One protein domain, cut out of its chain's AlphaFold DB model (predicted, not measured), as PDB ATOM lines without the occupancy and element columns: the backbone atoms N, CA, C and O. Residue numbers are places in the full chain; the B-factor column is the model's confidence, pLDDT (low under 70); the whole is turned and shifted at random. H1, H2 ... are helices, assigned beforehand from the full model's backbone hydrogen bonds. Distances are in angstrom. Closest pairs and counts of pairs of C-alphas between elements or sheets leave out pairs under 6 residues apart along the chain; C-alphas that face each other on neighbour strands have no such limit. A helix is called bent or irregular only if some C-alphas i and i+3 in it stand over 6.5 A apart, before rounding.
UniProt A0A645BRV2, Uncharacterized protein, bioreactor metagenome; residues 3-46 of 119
ATOM      1  N   ASN A   3     -16.080-100.814  48.370       75.44
ATOM      2  CA  ASN A   3     -17.308-100.747  49.184       75.44
ATOM      3  C   ASN A   3     -18.613-101.021  48.407       75.44
ATOM      4  O   ASN A   3     -19.417-101.840  48.839       75.44
ATOM      5  N   VAL A   4     -18.815-100.386  47.245       85.31
ATOM      6  CA  VAL A   4     -20.057-100.558  46.462       85.31
ATOM      7  C   VAL A   4     -20.146-101.967  45.877       85.31
ATOM      8  O   VAL A   4     -21.153-102.637  46.062       85.31
ATOM      9  N   LYS A   5     -19.074-102.453  45.237       88.31
ATOM     10  CA  LYS A   5     -19.036-103.802  44.651       88.31
ATOM     11  C   LYS A   5     -19.253-104.889  45.713       88.31
ATOM     12  O   LYS A   5     -20.091-105.757  45.516       88.31
ATOM     13  N   TYR A   6     -18.588-104.765  46.863       90.56
ATOM     14  CA  TYR A   6     -18.792-105.657  48.007       90.56
ATOM     15  C   TYR A   6     -20.253-105.696  48.469       90.56
ATOM     16  O   TYR A   6     -20.779-106.762  48.774       90.56
ATOM     17  N   ARG A   7     -20.934-104.543  48.517       90.75
ATOM     18  CA  ARG A   7     -22.342-104.477  48.936       90.75
ATOM     19  C   ARG A   7     -23.299-105.023  47.886       90.75
ATOM     20  O   ARG A   7     -24.244-105.700  48.274       90.75
ATOM     21  N   ILE A   8     -23.032-104.793  46.598       92.94
ATOM     22  CA  ILE A   8     -23.783-105.425  45.502       92.94
ATOM     23  C   ILE A   8     -23.719-106.948  45.650       92.94
ATOM     24  O   ILE A   8     -24.753-107.603  45.629       92.94
ATOM     25  N   GLU A   9     -22.522-107.503  45.849       94.62
ATOM     26  CA  GLU A   9     -22.323-108.950  45.998       94.62
ATOM     27  C   GLU A   9     -22.977-109.492  47.278       94.62
ATOM     28  O   GLU A   9     -23.671-110.503  47.236       94.62
ATOM     29  N   LYS A  10     -22.821-108.800  48.412       95.12
ATOM     30  CA  LYS A  10     -23.342-109.254  49.711       95.12
ATOM     31  C   LYS A  10     -24.861-109.131  49.847       95.12
ATOM     32  O   LYS A  10     -25.474-109.966  50.500       95.12
ATOM     33  N   GLN A  11     -25.455-108.070  49.302       95.25
ATOM     34  CA  GLN A  11     -26.890-107.789  49.440       95.25
ATOM     35  C   GLN A  11     -27.693-108.241  48.217       95.25
ATOM     36  O   GLN A  11     -28.915-108.240  48.274       95.25
ATOM     37  N   SER A  12     -27.037-108.620  47.111       94.94
ATOM     38  CA  SER A  12     -27.683-108.944  45.826       94.94
ATOM     39  C   SER A  12     -28.590-107.829  45.282       94.94
ATOM     40  O   SER A  12     -29.484-108.070  44.474       94.94
ATOM     41  N   ILE A  13     -28.337-106.583  45.692       95.00
ATOM     42  CA  ILE A  13     -29.079-105.390  45.279       95.00
ATOM     43  C   ILE A  13     -28.216-104.588  44.307       95.00
ATOM     44  O   ILE A  13     -27.025-104.382  44.535       95.00
ATOM     45  N   LYS A  14     -28.824-104.109  43.217       92.00
ATOM     46  CA  LYS A  14     -28.158-103.238  42.229       92.00
ATOM     47  C   LYS A  14     -28.685-101.803  42.232       92.00
ATOM     48  O   LYS A  14     -28.048-100.930  41.650       92.00
ATOM     49  N   ASN A  15     -29.819-101.556  42.884       91.12
ATOM     50  CA  ASN A  15     -30.370-100.218  43.034       91.12
ATOM     51  C   ASN A  15     -29.722 -99.514  44.232       91.12
ATOM     52  O   ASN A  15     -29.750-100.024  45.348       91.12
ATOM     53  N   TYR A  16     -29.148 -98.333  44.003       88.88
ATOM     54  CA  TYR A  16     -28.522 -97.541  45.061       88.88
ATOM     55  C   TYR A  16     -29.525 -97.136  46.149       88.88
ATOM     56  O   TYR A  16     -29.165 -97.134  47.321       88.88
ATOM     57  N   TYR A  17     -30.768 -96.817  45.771       90.56
ATOM     58  CA  TYR A  17     -31.797 -96.368  46.715       90.56
ATOM     59  C   TYR A  17     -32.242 -97.467  47.684       90.56
ATOM     60  O   TYR A  17     -32.616 -97.165  48.812       90.56
ATOM     61  N   ASP A  18     -32.139 -98.725  47.258       92.06
ATOM     62  CA  ASP A  18     -32.571 -99.883  48.044       92.06
ATOM     63  C   ASP A  18     -31.405-100.517  48.824       92.06
ATOM     64  O   ASP A  18     -31.603-101.391  49.665       92.06
ATOM     65  N   MET A  19     -30.165-100.106  48.539       92.31
ATOM     66  CA  MET A  19     -28.968-100.692  49.133       92.31
ATOM     67  C   MET A  19     -28.690-100.115  50.522       92.31
ATOM     68  O   MET A  19     -28.575 -98.904  50.710       92.31
ATOM     69  N   GLN A  20     -28.457-100.994  51.498       92.69
ATOM     70  CA  GLN A  20     -28.025-100.578  52.827       92.69
ATOM     71  C   GLN A  20     -26.562-100.124  52.769       92.69
ATOM     72  O   GLN A  20     -25.639-100.937  52.632       92.69
ATOM     73  N   PHE A  21     -26.343 -98.819  52.884       90.88
ATOM     74  CA  PHE A  21     -25.024 -98.195  52.979       90.88
ATOM     75  C   PHE A  21     -24.741 -97.705  54.407       90.88
ATOM     76  O   PHE A  21     -25.671 -97.491  55.184       90.88
ATOM     77  N   PRO A  22     -23.465 -97.471  54.772       90.12
ATOM     78  CA  PRO A  22     -23.136 -96.637  55.917       90.12
ATOM     79  C   PRO A  22     -23.656 -95.220  55.680       90.12
ATOM     80  O   PRO A  22     -23.693 -94.760  54.534       90.12
ATOM     81  N   GLU A  23     -23.978 -94.522  56.762       89.56
ATOM     82  CA  GLU A  23     -24.620 -93.204  56.746       89.56
ATOM     83  C   GLU A  23     -23.925 -92.197  55.814       89.56
ATOM     84  O   GLU A  23     -24.577 -91.542  55.003       89.56
ATOM     85  N   GLU A  24     -22.590 -92.128  55.843       88.38
ATOM     86  CA  GLU A  24     -21.842 -91.238  54.949       88.38
ATOM     87  C   GLU A  24     -22.066 -91.551  53.471       88.38
ATOM     88  O   GLU A  24     -22.332 -90.656  52.668       88.38
ATOM     89  N   THR A  25     -21.987 -92.832  53.107       89.94
ATOM     90  CA  THR A  25     -22.070 -93.250  51.704       89.94
ATOM     91  C   THR A  25     -23.492 -93.161  51.184       89.94
ATOM     92  O   THR A  25     -23.658 -92.784  50.029       89.94
ATOM     93  N   ALA A  26     -24.496 -93.453  52.019       91.06
ATOM     94  CA  ALA A  26     -25.915 -93.376  51.668       91.06
ATOM     95  C   ALA A  26     -26.332 -91.966  51.216       91.06
ATOM     96  O   ALA A  26     -27.219 -91.808  50.383       91.06
ATOM     97  N   ARG A  27     -25.676 -90.926  51.747       92.94
ATOM     98  CA  ARG A  27     -26.023 -89.524  51.479       92.94
ATOM     99  C   ARG A  27     -25.442 -88.961  50.187       92.94
ATOM    100  O   ARG A  27     -25.871 -87.887  49.773       92.94
ATOM    101  N   TYR A  28     -24.465 -89.614  49.553       92.69
ATOM    102  CA  TYR A  28     -23.748 -89.002  48.426       92.69
ATOM    103  C   TYR A  28     -24.634 -88.739  47.210       92.69
ATOM    104  O   TYR A  28     -24.541 -87.651  46.639       92.69
ATOM    105  N   LEU A  29     -25.522 -89.669  46.845       91.31
ATOM    106  CA  LEU A  29     -26.428 -89.448  45.717       91.31
ATOM    107  C   LEU A  29     -27.412 -88.308  46.003       91.31
ATOM    108  O   LEU A  29     -27.569 -87.415  45.177       91.31
ATOM    109  N   PHE A  30     -28.009 -88.286  47.197       93.94
ATOM    110  CA  PHE A  30     -28.935 -87.224  47.597       93.94
ATOM    111  C   PHE A  30     -28.254 -85.855  47.664       93.94
ATOM    112  O   PHE A  30     -28.810 -84.878  47.174       93.94
ATOM    113  N   ARG A  31     -27.024 -85.778  48.190       95.81
ATOM    114  CA  ARG A  31     -26.221 -84.545  48.171       95.81
ATOM    115  C   ARG A  31     -25.930 -84.094  46.741       95.81
ATOM    116  O   ARG A  31     -26.114 -82.922  46.439       95.81
ATOM    117  N   ALA A  32     -25.536 -85.003  45.850       96.06
ATOM    118  CA  ALA A  32     -25.303 -84.673  44.442       96.06
ATOM    119  C   ALA A  32     -26.576 -84.149  43.751       96.06
ATOM    120  O   ALA A  32     -26.514 -83.162  43.018       96.06
ATOM    121  N   LEU A  33     -27.734 -84.764  44.017       95.69
ATOM    122  CA  LEU A  33     -29.030 -84.305  43.513       95.69
ATOM    123  C   LEU A  33     -29.423 -82.943  44.089       95.69
ATOM    124  O   LEU A  33     -29.877 -82.082  43.336       95.69
ATOM    125  N   ALA A  34     -29.214 -82.722  45.387       96.06
ATOM    126  CA  ALA A  34     -29.459 -81.437  46.030       96.06
ATOM    127  C   ALA A  34     -28.583 -80.344  45.409       96.06
ATOM    128  O   ALA A  34     -29.111 -79.328  44.970       96.06
ATOM    129  N   PHE A  35     -27.274 -80.581  45.265       96.88
ATOM    130  CA  PHE A  35     -26.370 -79.634  44.611       96.88
ATOM    131  C   PHE A  35     -26.788 -79.339  43.174       96.88
ATOM    132  O   PHE A  35     -26.874 -78.173  42.807       96.88
ATOM    133  N   LYS A  36     -27.108 -80.363  42.373       96.69
ATOM    134  CA  LYS A  36     -27.588 -80.163  40.999       96.69
ATOM    135  C   LYS A  36     -28.858 -79.314  40.966       96.69
ATOM    136  O   LYS A  36     -28.963 -78.425  40.130       96.69
ATOM    137  N   SER A  37     -29.806 -79.593  41.856       96.06
ATOM    138  CA  SER A  37     -31.096 -78.899  41.893       96.06
ATOM    139  C   SER A  37     -30.930 -77.443  42.323       96.06
ATOM    140  O   SER A  37     -31.423 -76.551  41.641       96.06
ATOM    141  N   ILE A  38     -30.165 -77.199  43.391       96.00
ATOM    142  CA  ILE A  38     -29.872 -75.853  43.897       96.00
ATOM    143  C   ILE A  38     -29.079 -75.048  42.867       96.00
ATOM    144  O   ILE A  38     -29.412 -73.904  42.609       96.00
ATOM    145  N   MET A  39     -28.049 -75.631  42.249       93.38
ATOM    146  CA  MET A  39     -27.239 -74.923  41.254       93.38
ATOM    147  C   MET A  39     -28.007 -74.619  39.963       93.38
ATOM    148  O   MET A  39     -27.685 -73.642  39.296       93.38
ATOM    149  N   ALA A  40     -28.993 -75.445  39.594       95.62
ATOM    150  CA  ALA A  40     -29.803 -75.227  38.397       95.62
ATOM    151  C   ALA A  40     -30.822 -74.090  38.566       95.62
ATOM    152  O   ALA A  40     -31.096 -73.380  37.602       95.62
ATOM    153  N   ASP A  41     -31.370 -73.913  39.771       95.12
ATOM    154  CA  ASP A  41     -32.303 -72.829  40.088       95.12
ATOM    155  C   ASP A  41     -32.113 -72.354  41.542       95.12
ATOM    156  O   ASP A  41     -32.891 -72.722  42.428       95.12
ATOM    157  N   PRO A  42     -31.075 -71.542  41.823       94.25
ATOM    158  CA  PRO A  42     -30.766 -71.116  43.188       94.25
ATOM    159  C   PRO A  42     -31.913 -70.324  43.827       94.25
ATOM    160  O   PRO A  42     -32.215 -70.506  45.009       94.25
ATOM    161  N   LYS A  43     -32.608 -69.503  43.024       94.88
ATOM    162  CA  LYS A  43     -33.697 -68.628  43.480       94.88
ATOM    163  C   LYS A  43     -34.868 -69.428  44.039       94.88
ATOM    164  O   LYS A  43     -35.386 -69.070  45.094       94.88
ATOM    165  N   ARG A  44     -35.243 -70.543  43.399       96.44
ATOM    166  CA  ARG A  44     -36.299 -71.442  43.899       96.44
ATOM    167  C   ARG A  44     -36.018 -71.997  45.297       96.44
ATOM    168  O   ARG A  44     -36.960 -72.294  46.026       96.44
ATOM    169  N   TYR A  45     -34.748 -72.129  45.676       95.38
ATOM    170  CA  TYR A  45     -34.329 -72.620  46.992       95.38
ATOM    171  C   TYR A  45     -33.929 -71.493  47.960       95.38
ATOM    172  O   TYR A  45     -33.317 -71.765  48.988       95.38
ATOM    173  N   GLY A  46     -34.276 -70.238  47.650       94.69
ATOM    174  CA  GLY A  46     -34.023 -69.083  48.517       94.69
ATOM    175  C   GLY A  46     -32.619 -68.485  48.400       94.69
ATOM    176  O   GLY A  46     -32.279 -67.592  49.170       94.69
TER     177      GLY A  46
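This is residues 3 to 46 of the 119 residues of an uncharacterized protein of bioreactor metagenome (UniProt A0A645BRV2). Look for one long, kinked helix, H2, that makes much of a thin rod; beyond its first end a looping link leads to a short helix, H1, set apart from it. Residues 31 to 36 of H2 and residues 39 to 44 stick out with no other part beside them. The printed part has 44 residues with two named helices, H1 then H2, and no named strand: all helix. It is only just loose, close to extended, with a radius of gyration of the C-alphas of 13.9 A and spans of 42 by 17 by 13 A.

Start with H2, residues 23 to 40, which has a kink of 34 degrees near residue 30. It is irregular: C-alphas 26 and 29 are 7.1 A apart. H1, residues 3 to 11, is apart from H2. In H1 every O i to N i+4 pair is within hydrogen-bond range; in H2, 11 of 14 are.

Find C-alpha 23 at (-24.620, -93.204, 56.746); from there H2 runs 26.2 A to C-alpha 40 at (-29.803, -75.227, 38.397). H1 begins at C-alpha 3, (-17.308, -100.747, 49.184), and spans 11.9 A.

The C-alphas farthest apart, of Lys 10 and Lys 43, are 42.4 A apart. The link from H1 to H2 is long, 11 residues. The printed part has no cut, and no printed residue is under pLDDT 70.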